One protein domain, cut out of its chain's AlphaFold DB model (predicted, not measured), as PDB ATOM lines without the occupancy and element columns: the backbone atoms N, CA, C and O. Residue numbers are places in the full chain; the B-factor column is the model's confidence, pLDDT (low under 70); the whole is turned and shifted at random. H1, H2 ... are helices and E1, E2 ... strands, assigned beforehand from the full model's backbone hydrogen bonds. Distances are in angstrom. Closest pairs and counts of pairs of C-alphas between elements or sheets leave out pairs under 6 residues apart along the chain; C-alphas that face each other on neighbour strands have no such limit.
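This is residues 225 to 309 of the 475 residues of an uncharacterized protein of Bacillus megaterium (UniProt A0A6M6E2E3). One strongly twisted sheet of five antiparallel strands makes the body, and the helix H1 runs slantwise over one of its faces. The very short helix H2 only grazes the sheet with residues 244 to 245, and after E5 a tail without named elements, residues 296 to 309, loops on the far side from H1. The printed part has 85 residues with two named helices and five named strands, in the order H1, H2, E1, E2, E3, E4, E5; the sheet's order is E1 - E2 - E3 - E4 - E5. The class is mixed, helices and strands. The whole is compact, with a radius of gyration of the C-alphas of 12.0 A, and rounded, spanning 32 by 26 by 23 A.

Begin with E3, residues 267 to 275, an inner strand. On one side of it look for E2, residues 259 to 264, antiparallel at 154 degrees, with N 262 and O 269 2.8 A apart, within hydrogen-bond range. On the other side is E4, residues 280 to 286, antiparallel to E3 at 158 degrees, with N 272 and O 283 at 2.8 A. The edge strand E1, residues 249 to 254, is antiparallel to E2 at 162 degrees, with N 253 and O 261 at 2.8 A. The other edge strand, E5, residues 291 to 295, is antiparallel to E4 at 146 degrees, with N 286 and O 291 at 2.9 A. The five strands form a meander, each the antiparallel neighbour of the one before, and each successive pair is a hairpin. From edge to edge the strands' lines turn by 94 degrees. H1, residues 227 to 240, is on the sheet at a height of 8.5 A, an arrangement of two layers, a helix on one face of a sheet. It lies only just over E2, with 3 of its C-alphas falling on that strand, and runs slantwise to the strands, at 48 degrees to E2 on the local plane. H2, residues 242 to 245, is close to H1 but not clearly touching; their closest C-alphas, of Phe 238 and Leu 245, are 6.2 A apart. Every O i to N i+4 pair in H1 is within hydrogen-bond range, while H2 is too short for such a pair.

Find C-alpha 227 at (125.108, 112.962, 93.084); from there H1 runs 19.9 A to C-alpha 240. H2 measures 5.5 A, E1 13.3 A and E2 16.1 A. E3, the longest strand, covers 26.6 A from C-alpha 267 at (129.679, 127.371, 105.608). E4 measures 20.4 A, and E5 ends 11.1 A from its first C-alpha, at C-alpha 295, (134.929, 127.551, 88.410).

The two C-alphas farthest apart, of Asp 265 and Gly 277, are 34.0 A apart. The printed part has no cut, and the six links between successive elements are tight. The mean pLDDT of the printed part is 84.7; look for values under 70 at residues 278, 288 and 302 to 309.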
ATOM      1  N   VAL A 225     122.913 115.989  86.253       78.00
ATOM      2  CA  VAL A 225     124.181 115.598  86.901       78.00
ATOM      3  C   VAL A 225     123.855 114.759  88.127       78.00
ATOM      4  O   VAL A 225     123.150 115.249  89.003       78.00
ATOM      5  N   ASP A 226     124.339 113.521  88.219       80.06
ATOM      6  CA  ASP A 226     124.097 112.649  89.375       80.06
ATOM      7  C   ASP A 226     124.913 113.059  90.620       80.06
ATOM      8  O   ASP A 226     125.919 113.765  90.527       80.06
ATOM      9  N   ASP A 227     124.475 112.613  91.801       80.38
ATOM     10  CA  ASP A 227     125.108 112.962  93.084       80.38
ATOM     11  C   ASP A 227     126.555 112.446  93.201       80.38
ATOM     12  O   ASP A 227     127.374 113.069  93.877       80.38
ATOM     13  N   GLY A 228     126.888 111.334  92.533       78.56
ATOM     14  CA  GLY A 228     128.240 110.778  92.510       78.56
ATOM     15  C   GLY A 228     129.211 111.705  91.788       78.56
ATOM     16  O   GLY A 228     130.270 112.024  92.327       78.56
ATOM     17  N   THR A 229     128.804 112.225  90.627       82.12
ATOM     18  CA  THR A 229     129.577 113.225  89.871       82.12
ATOM     19  C   THR A 229     129.851 114.488  90.700       82.12
ATOM     20  O   THR A 229     130.959 115.027  90.672       82.12
ATOM     21  N   LEU A 230     128.875 114.959  91.487       87.62
ATOM     22  CA  LEU A 230     129.098 116.074  92.413       87.62
ATOM     23  C   LEU A 230     130.054 115.698  93.556       87.62
ATOM     24  O   LEU A 230     130.918 116.500  93.905       87.62
ATOM     25  N   GLY A 231     129.911 114.505  94.136       84.69
ATOM     26  CA  GLY A 231     130.797 114.016  95.195       84.69
ATOM     27  C   GLY A 231     132.261 113.986  94.753       84.69
ATOM     28  O   GLY A 231     133.118 114.550  95.430       84.69
ATOM     29  N   GLU A 232     132.535 113.431  93.569       87.69
ATOM     30  CA  GLU A 232     133.881 113.392  92.977       87.69
ATOM     31  C   GLU A 232     134.459 114.799  92.750       87.69
ATOM     32  O   GLU A 232     135.634 115.060  93.044       87.69
ATOM     33  N   LEU A 233     133.628 115.733  92.269       91.19
ATOM     34  CA  LEU A 233     134.021 117.131  92.115       91.19
ATOM     35  C   LEU A 233     134.387 117.749  93.471       91.19
ATOM     36  O   LEU A 233     135.463 118.328  93.610       91.19
ATOM     37  N   MET A 234     133.521 117.620  94.477       91.25
ATOM     38  CA  MET A 234     133.739 118.227  95.790       91.25
ATOM     39  C   MET A 234     134.949 117.636  96.515       91.25
ATOM     40  O   MET A 234     135.726 118.397  97.085       91.25
ATOM     41  N   ASP A 235     135.181 116.327  96.426       89.56
ATOM     42  CA  ASP A 235     136.379 115.687  96.982       89.56
ATOM     43  C   ASP A 235     137.662 116.241  96.352       89.56
ATOM     44  O   ASP A 235     138.666 116.473  97.036       89.56
ATOM     45  N   THR A 236     137.635 116.485  95.040       92.25
ATOM     46  CA  THR A 236     138.748 117.110  94.317       92.25
ATOM     47  C   THR A 236     138.953 118.553  94.781       92.25
ATOM     48  O   THR A 236     140.078 118.974  95.066       92.25
ATOM     49  N   LEU A 237     137.865 119.313  94.912       92.12
ATOM     50  CA  LEU A 237     137.915 120.715  95.305       92.12
ATOM     51  C   LEU A 237     138.304 120.919  96.771       92.12
ATOM     52  O   LEU A 237     139.058 121.843  97.055       92.12
ATOM     53  N   PHE A 238     137.890 120.052  97.694       94.12
ATOM     54  CA  PHE A 238     138.311 120.116  99.097       94.12
ATOM     55  C   PHE A 238     139.786 119.790  99.285       94.12
ATOM     56  O   PHE A 238     140.443 120.400 100.127       94.12
ATOM     57  N   LYS A 239     140.345 118.881  98.479       92.69
ATOM     58  CA  LYS A 239     141.796 118.640  98.474       92.69
ATOM     59  C   LYS A 239     142.562 119.868  97.985       92.69
ATOM     60  O   LYS A 239     143.618 120.178  98.533       92.69
ATOM     61  N   LYS A 240     142.035 120.563  96.972       93.81
ATOM     62  CA  LYS A 240     142.706 121.702  96.333       93.81
ATOM     63  C   LYS A 240     142.534 123.019  97.100       93.81
ATOM     64  O   LYS A 240     143.488 123.783  97.217       93.81
ATOM     65  N   TYR A 241     141.352 123.267  97.662       94.81
ATOM     66  CA  TYR A 241     140.971 124.538  98.290       94.81
ATOM     67  C   TYR A 241     140.368 124.368  99.701       94.81
ATOM     68  O   TYR A 241     139.316 124.944 100.004       94.81
ATOM     69  N   PRO A 242     141.031 123.640 100.625       93.44
ATOM     70  CA  PRO A 242     140.457 123.328 101.938       93.44
ATOM     71  C   PRO A 242     140.205 124.568 102.815       93.44
ATOM     72  O   PRO A 242     139.359 124.560 103.707       93.44
ATOM     73  N   GLY A 243     140.952 125.654 102.589       92.69
ATOM     74  CA  GLY A 243     140.814 126.896 103.354       92.69
ATOM     75  C   GLY A 243     139.543 127.686 103.036       92.69
ATOM     76  O   GLY A 243     139.016 128.357 103.925       92.69
ATOM     77  N   GLU A 244     139.061 127.589 101.796       92.94
ATOM     78  CA  GLU A 244     137.941 128.378 101.269       92.94
ATOM     79  C   GLU A 244     136.641 127.577 101.264       92.94
ATOM     80  O   GLU A 244     135.599 128.097 101.655       92.94
ATOM     81  N   LEU A 245     136.721 126.303 100.873       93.94
ATOM     82  CA  LEU A 245     135.558 125.434 100.709       93.94
ATOM     83  C   LEU A 245     135.294 124.536 101.916       93.94
ATOM     84  O   LEU A 245     134.199 124.003 102.034       93.94
ATOM     85  N   GLY A 246     136.274 124.369 102.802       92.69
ATOM     86  CA  GLY A 246     136.212 123.387 103.877       92.69
ATOM     87  C   GLY A 246     136.815 122.045 103.492       92.69
ATOM     88  O   GLY A 246     137.435 121.891 102.441       92.69
ATOM     89  N   THR A 247     136.697 121.085 104.399       90.62
ATOM     90  CA  THR A 247     137.331 119.764 104.293       90.62
ATOM     91  C   THR A 247     136.336 118.619 104.185       90.62
ATOM     92  O   THR A 247     136.738 117.503 103.872       90.62
ATOM     93  N   GLU A 248     135.058 118.867 104.469       86.12
ATOM     94  CA  GLU A 248     134.017 117.842 104.428       86.12
ATOM     95  C   GLU A 248     132.658 118.419 104.019       86.12
ATOM     96  O   GLU A 248     132.324 119.567 104.328       86.12
ATOM     97  N   ILE A 249     131.850 117.589 103.350       89.06
ATOM     98  CA  ILE A 249     130.437 117.878 103.117       89.06
ATOM     99  C   ILE A 249     129.685 117.461 104.377       89.06
ATOM    100  O   ILE A 249     129.642 116.280 104.717       89.06
ATOM    101  N   LYS A 250     129.055 118.420 105.053       87.50
ATOM    102  CA  LYS A 250     128.135 118.137 106.161       87.50
ATOM    103  C   LYS A 250     126.749 117.798 105.650       87.50
ATOM    104  O   LYS A 250     126.103 116.886 106.160       87.50
ATOM    105  N   TYR A 251     126.298 118.552 104.653       80.12
ATOM    106  CA  TYR A 251     124.978 118.388 104.076       80.12
ATOM    107  C   TYR A 251     124.970 118.789 102.599       80.12
ATOM    108  O   TYR A 251     125.691 119.686 102.174       80.12
ATOM    109  N   LEU A 252     124.159 118.099 101.803       85.75
ATOM    110  CA  LEU A 252     124.033 118.300 100.364       85.75
ATOM    111  C   LEU A 252     122.547 118.307 100.019       85.75
ATOM    112  O   LEU A 252     121.808 117.409 100.409       85.75
ATOM    113  N   THR A 253     122.098 119.344  99.319       84.31
ATOM    114  CA  THR A 253     120.725 119.486  98.817       84.31
ATOM    115  C   THR A 253     120.771 119.821  97.341       84.31
ATOM    116  O   THR A 253     121.355 120.828  96.952       84.31
ATOM    117  N   ARG A 254     120.114 119.023  96.508       87.88
ATOM    118  CA  ARG A 254     119.887 119.386  95.113       87.88
ATOM    119  C   ARG A 254     118.855 120.516  95.024       87.88
ATOM    120  O   ARG A 254     117.839 120.465  95.704       87.88
ATOM    121  N   ILE A 255     119.134 121.533  94.209       82.62
ATOM    122  CA  ILE A 255     118.228 122.661  93.923       82.62
ATOM    123  C   ILE A 255     117.501 122.429  92.591       82.62
ATOM    124  O   ILE A 255     116.318 122.718  92.468       82.62
ATOM    125  N   ASP A 256     118.216 121.922  91.585       83.81
ATOM    126  CA  ASP A 256     117.683 121.533  90.276       83.81
ATOM    127  C   ASP A 256     118.615 120.494  89.618       83.81
ATOM    128  O   ASP A 256     119.529 119.974  90.262       83.81
ATOM    129  N   ASP A 257     118.384 120.147  88.351       85.75
ATOM    130  CA  ASP A 257     119.164 119.124  87.636       85.75
ATOM    131  C   ASP A 257     120.669 119.453  87.535       85.75
ATOM    132  O   ASP A 257     121.491 118.546  87.381       85.75
ATOM    133  N   LEU A 258     121.028 120.735  87.666       88.06
ATOM    134  CA  LEU A 258     122.378 121.265  87.488       88.06
ATOM    135  C   LEU A 258     122.861 122.125  88.662       88.06
ATOM    136  O   LEU A 258     123.971 122.638  88.605       88.06
ATOM    137  N   SER A 259     122.075 122.302  89.719       89.44
ATOM    138  CA  SER A 259     122.420 123.180  90.840       89.44
ATOM    139  C   SER A 259     122.240 122.475  92.174       89.44
ATOM    140  O   SER A 259     121.259 121.770  92.405       89.44
ATOM    141  N   PHE A 260     123.160 122.737  93.094       92.38
ATOM    142  CA  PHE A 260     123.226 122.109  94.404       92.38
ATOM    143  C   PHE A 260     123.588 123.136  95.468       92.38
ATOM    144  O   PHE A 260     124.369 124.052  95.221       92.38
ATOM    145  N   LYS A 261     123.052 122.966  96.670       92.12
ATOM    146  CA  LYS A 261     123.508 123.617  97.893       92.12
ATOM    147  C   LYS A 261     124.330 122.611  98.696       92.12
ATOM    148  O   LYS A 261     123.872 121.497  98.938       92.12
ATOM    149  N   VAL A 262     125.528 123.005  99.105       91.56
ATOM    150  CA  VAL A 262     126.478 122.163  99.837       91.56
ATOM    151  C   VAL A 262     126.871 122.884 101.122       91.56
ATOM    152  O   VAL A 262     127.498 123.934 101.082       91.56
ATOM    153  N   GLU A 263     126.493 122.338 102.269       92.69
ATOM    154  CA  GLU A 263     126.941 122.812 103.576       92.69
ATOM    155  C   GLU A 263     128.259 122.129 103.931       92.69
ATOM    156  O   GLU A 263     128.376 120.900 103.911       92.69
ATOM    157  N   THR A 264     129.245 122.938 104.289       93.31
ATOM    158  CA  THR A 264     130.589 122.485 104.654       93.31
ATOM    159  C   THR A 264     130.919 122.911 106.079       93.31
ATOM    160  O   THR A 264     130.172 123.638 106.739       93.31
ATOM    161  N   ASP A 265     132.077 122.510 106.593       91.31
ATOM    162  CA  ASP A 265     132.598 123.046 107.849       91.31
ATOM    163  C   ASP A 265     132.976 124.540 107.789       91.31
ATOM    164  O   ASP A 265     133.108 125.169 108.843       91.31
ATOM    165  N   LYS A 266     133.075 125.128 106.588       92.69
ATOM    166  CA  LYS A 266     133.347 126.559 106.361       92.69
ATOM    167  C   LYS A 266     132.111 127.392 106.037       92.69
ATOM    168  O   LYS A 266     132.206 128.620 105.999       92.69
ATOM    169  N   GLY A 267     130.962 126.742 105.885       91.50
ATOM    170  CA  GLY A 267     129.679 127.371 105.608       91.50
ATOM    171  C   GLY A 267     129.047 126.863 104.321       91.50
ATOM    172  O   GLY A 267     129.471 125.861 103.741       91.50
ATOM    173  N   ASP A 268     128.010 127.572 103.902       93.50
ATOM    174  CA  ASP A 268     127.174 127.157 102.788       93.50
ATOM    175  C   ASP A 268     127.800 127.566 101.448       93.50
ATOM    176  O   ASP A 268     128.234 128.707 101.236       93.50
ATOM    177  N   LEU A 269     127.791 126.621 100.520       94.12
ATOM    178  CA  LEU A 269     128.200 126.768  99.136       94.12
ATOM    179  C   LEU A 269     127.012 126.475  98.221       94.12
ATOM    180  O   LEU A 269     126.119 125.694  98.553       94.12
ATOM    181  N   LYS A 270     127.038 127.053  97.026       94.31
ATOM    182  CA  LYS A 270     126.182 126.649  95.912       94.31
ATOM    183  C   LYS A 270     127.073 126.153  94.783       94.31
ATOM    184  O   LYS A 270     128.011 126.841  94.412       94.31
ATOM    185  N   VAL A 271     126.797 124.981  94.235       93.38
ATOM    186  CA  VAL A 271     127.527 124.404  93.100       93.38
ATOM    187  C   VAL A 271     126.588 124.367  91.909       93.38
ATOM    188  O   VAL A 271     125.464 123.890  92.038       93.38
ATOM    189  N   VAL A 272     127.015 124.900  90.768       92.94
ATOM    190  CA  VAL A 272     126.210 124.951  89.544       92.94
ATOM    191  C   VAL A 272     127.004 124.360  88.395       92.94
ATOM    192  O   VAL A 272     128.176 124.675  88.222       92.94
ATOM    193  N   PHE A 273     126.340 123.541  87.595       91.94
ATOM    194  CA  PHE A 273     126.841 122.954  86.369       91.94
ATOM    195  C   PHE A 273     126.213 123.656  85.164       91.94
ATOM    196  O   PHE A 273     125.055 124.084  85.172       91.94
ATOM    197  N   GLN A 274     126.985 123.767  84.097       90.00
ATOM    198  CA  GLN A 274     126.549 124.321  82.833       90.00
ATOM    199  C   GLN A 274     126.934 123.347  81.722       90.00
ATOM    200  O   GLN A 274     128.104 123.066  81.489       90.00
ATOM    201  N   ASP A 275     125.921 122.828  81.034       82.31
ATOM    202  CA  ASP A 275     126.110 122.058  79.809       82.31
ATOM    203  C   ASP A 275     126.293 123.023  78.630       82.31
ATOM    204  O   ASP A 275     125.373 123.779  78.294       82.31
ATOM    205  N   ASN A 276     127.489 123.010  78.037       77.94
ATOM    206  CA  ASN A 276     127.857 123.808  76.867       77.94
ATOM    207  C   ASN A 276     127.804 122.998  75.556       77.94
ATOM    208  O   ASN A 276     128.327 123.441  74.536       77.94
ATOM    209  N   GLY A 277     127.210 121.801  75.561       75.12
ATOM    210  CA  GLY A 277     127.090 120.915  74.401       75.12
ATOM    211  C   GLY A 277     128.353 120.107  74.088       75.12
ATOM    212  O   GLY A 277     128.242 118.947  73.702       75.12
ATOM    213  N   GLU A 278     129.542 120.683  74.282       69.94
ATOM    214  CA  GLU A 278     130.829 119.989  74.097       69.94
ATOM    215  C   GLU A 278     131.462 119.530  75.422       69.94
ATOM    216  O   GLU A 278     132.206 118.550  75.452       69.94
ATOM    217  N   ALA A 279     131.160 120.218  76.525       72.56
ATOM    218  CA  ALA A 279     131.656 119.900  77.860       72.56
ATOM    219  C   ALA A 279     130.696 120.418  78.940       72.56
ATOM    220  O   ALA A 279     129.965 121.390  78.727       72.56
ATOM    221  N   VAL A 280     130.743 119.788  80.115       80.06
ATOM    222  CA  VAL A 280     130.088 120.289  81.325       80.06
ATOM    223  C   VAL A 280     131.096 121.154  82.078       80.06
ATOM    224  O   VAL A 280     132.133 120.653  82.513       80.06
ATOM    225  N   SER A 281     130.803 122.443  82.221       90.81
ATOM    226  CA  SER A 281     131.539 123.344  83.109       90.81
ATOM    227  C   SER A 281     130.837 123.466  84.460       90.81
ATOM    228  O   SER A 281     129.660 123.123  84.596       90.81
ATOM    229  N   TRP A 282     131.553 123.916  85.487       94.00
ATOM    230  CA  TRP A 282     131.007 124.075  86.836       94.00
ATOM    231  C   TRP A 282     131.500 125.359  87.499       94.00
ATOM    232  O   TRP A 282     132.567 125.866  87.166       94.00
ATOM    233  N   ALA A 283     130.741 125.856  88.470       95.44
ATOM    234  CA  ALA A 283     131.142 126.933  89.364       95.44
ATOM    235  C   ALA A 283     130.649 126.687  90.791       95.44
ATOM    236  O   ALA A 283     129.552 126.173  91.013       95.44
ATOM    237  N   VAL A 284     131.473 127.081  91.757       95.19
ATOM    238  CA  VAL A 284     131.191 127.065  93.189       95.19
ATOM    239  C   VAL A 284     131.057 128.498  93.670       95.19
ATOM    240  O   VAL A 284     131.950 129.323  93.481       95.19
ATOM    241  N   PHE A 285     129.942 128.776  94.323       94.38
ATOM    242  CA  PHE A 285     129.551 130.077  94.824       94.38
ATOM    243  C   PHE A 285     129.446 130.047  96.341       94.38
ATOM    244  O   PHE A 285     129.077 129.035  96.938       94.38
ATOM    245  N   LYS A 286     129.666 131.199  96.962       91.56
ATOM    246  CA  LYS A 286     129.363 131.425  98.373       91.56
ATOM    247  C   LYS A 286     127.876 131.771  98.536       91.56
ATOM    248  O   LYS A 286     127.447 132.834  98.083       91.56
ATOM    249  N   ASP A 287     127.125 130.871  99.183       73.31
ATOM    250  CA  ASP A 287     125.649 130.766  99.291       73.31
ATOM    251  C   ASP A 287     124.838 132.053  99.060       73.31
ATOM    252  O   ASP A 287     123.979 132.096  98.185       73.31
ATOM    253  N   ILE A 288     125.107 133.116  99.822       56.47
ATOM    254  CA  ILE A 288     124.173 134.247  99.965       56.47
ATOM    255  C   ILE A 288     124.429 135.373  98.949       56.47
ATOM    256  O   ILE A 288     123.530 136.156  98.646       56.47
ATOM    257  N   ASN A 289     125.645 135.465  98.407       70.50
ATOM    258  CA  ASN A 289     126.059 136.627  97.613       70.50
ATOM    259  C   ASN A 289     126.275 136.309  96.129       70.50
ATOM    260  O   ASN A 289     126.611 137.221  95.376       70.50
ATOM    261  N   ASN A 290     126.117 135.042  95.714       80.94
ATOM    262  CA  ASN A 290     126.513 134.557  94.384       80.94
ATOM    263  C   ASN A 290     127.956 134.962  94.010       80.94
ATOM    264  O   ASN A 290     128.273 135.173  92.843       80.94
ATOM    265  N   GLU A 291     128.838 135.075  95.004       89.44
ATOM    266  CA  GLU A 291     130.264 135.303  94.779       89.44
ATOM    267  C   GLU A 291     130.887 133.987  94.317       89.44
ATOM    268  O   GLU A 291     130.845 133.004  95.060       89.44
ATOM    269  N   ILE A 292     131.422 133.956  93.095       92.62
ATOM    270  CA  ILE A 292     132.123 132.786  92.561       92.62
ATOM    271  C   ILE A 292     133.453 132.652  93.298       92.62
ATOM    272  O   ILE A 292     134.284 133.556  93.262       92.62
ATOM    273  N   LEU A 293     133.642 131.513  93.957       94.00
ATOM    274  CA  LEU A 293     134.901 131.144  94.597       94.00
ATOM    275  C   LEU A 293     135.820 130.479  93.573       94.00
ATOM    276  O   LEU A 293     136.955 130.901  93.366       94.00
ATOM    277  N   HIS A 294     135.293 129.468  92.879       95.31
ATOM    278  CA  HIS A 294     136.023 128.716  91.864       95.31
ATOM    279  C   HIS A 294     135.092 128.301  90.733       95.31
ATOM    280  O   HIS A 294     133.899 128.104  90.944       95.31
ATOM    281  N   HIS A 295     135.647 128.104  89.547       95.06
ATOM    282  CA  HIS A 295     134.929 127.551  88.410       95.06
ATOM    283  C   HIS A 295     135.885 126.754  87.523       95.06
ATOM    284  O   HIS A 295     137.105 126.916  87.605       95.06
ATOM    285  N   SER A 296     135.338 125.887  86.680       93.19
ATOM    286  CA  SER A 296     136.108 125.196  85.654       93.19
ATOM    287  C   SER A 296     136.419 126.118  84.479       93.19
ATOM    288  O   SER A 296     135.781 127.157  84.273       93.19
ATOM    289  N   ASP A 297     137.339 125.672  83.629       87.06
ATOM    290  CA  ASP A 297     137.476 126.225  82.286       87.06
ATOM    291  C   ASP A 297     136.148 126.104  81.519       87.06
ATOM    292  O   ASP A 297     135.390 125.142  81.691       87.06
ATOM    293  N   GLY A 298     135.848 127.103  80.688       85.06
ATOM    294  CA  GLY A 298     134.610 127.154  79.902       85.06
ATOM    295  C   GLY A 298     133.357 127.562  80.688       85.06
ATOM    296  O   GLY A 298     132.254 127.497  80.146       85.06
ATOM    297  N   TRP A 299     133.492 127.981  81.950       90.00
ATOM    298  CA  TRP A 299     132.407 128.662  82.656       90.00
ATOM    299  C   TRP A 299     132.160 130.050  82.045       90.00
ATOM    300  O   TRP A 299     133.098 130.832  81.881       90.00
ATOM    301  N   GLU A 300     130.906 130.370  81.705       86.88
ATOM    302  CA  GLU A 300     130.533 131.679  81.158       86.88
ATOM    303  C   GLU A 300     129.560 132.415  82.085       86.88
ATOM    304  O   GLU A 300     128.415 132.003  82.267       86.88
ATOM    305  N   GLU A 301     129.984 133.562  82.615       80.12
ATOM    306  CA  GLU A 301     129.114 134.438  83.399       80.12
ATOM    307  C   GLU A 301     128.156 135.232  82.498       80.12
ATOM    308  O   GLU A 301     128.561 135.815  81.487       80.12
ATOM    309  N   ASP A 302     126.883 135.340  82.886       63.69
ATOM    310  CA  ASP A 302     125.909 136.207  82.205       63.69
ATOM    311  C   ASP A 302     125.955 137.683  82.642       63.69
ATOM    312  O   ASP A 302     125.071 138.473  82.310       63.69
ATOM    313  N   GLY A 303     126.994 138.077  83.382       54.34
ATOM    314  CA  GLY A 303     127.147 139.424  83.934       54.34
ATOM    315  C   GLY A 303     126.243 139.724  85.137       54.34
ATOM    316  O   GLY A 303     126.361 140.803  85.714       54.34
ATOM    317  N   THR A 304     125.372 138.790  85.549       54.34
ATOM    318  CA  THR A 304     124.560 138.873  86.781       54.34
ATOM    319  C   THR A 304     124.947 137.826  87.829       54.34
ATOM    320  O   THR A 304     124.275 137.698  88.852       54.34
ATOM    321  N   GLY A 305     126.030 137.081  87.582       55.34
ATOM    322  CA  GLY A 305     126.440 135.945  88.409       55.34
ATOM    323  C   GLY A 305     125.542 134.715  88.232       55.34
ATOM    324  O   GLY A 305     125.561 133.830  89.082       55.34
ATOM    325  N   ASN A 306     124.748 134.653  87.155       55.00
ATOM    326  CA  ASN A 306     123.895 133.517  86.821       55.00
ATOM    327  C   ASN A 306     124.360 132.834  85.519       55.00
ATOM    328  O   ASN A 306     125.260 133.300  84.812       55.00
ATOM    329  N   ARG A 307     123.749 131.680  85.227       59.69
ATOM    330  CA  ARG A 307     124.038 130.851  84.051       59.69
ATOM    331  C   ARG A 307     123.687 131.587  82.754       59.69
ATOM    332  O   ARG A 307     122.515 131.861  82.480       59.69
ATOM    333  N   LYS A 308     124.681 131.794  81.890       51.50
ATOM    334  CA  LYS A 308     124.476 132.356  80.551       51.50
ATOM    335  C   LYS A 308     123.718 131.362  79.667       51.50
ATOM    336  O   LYS A 308     124.191 130.265  79.397       51.50
ATOM    337  N   GLY A 309     122.501 131.737  79.261       49.31
ATOM    338  CA  GLY A 309     121.586 130.892  78.474       49.31
ATOM    339  C   GLY A 309     120.191 130.687  79.082       49.31
ATOM    340  O   GLY A 309     119.336 130.083  78.439       49.31
TER     341      GLY A 309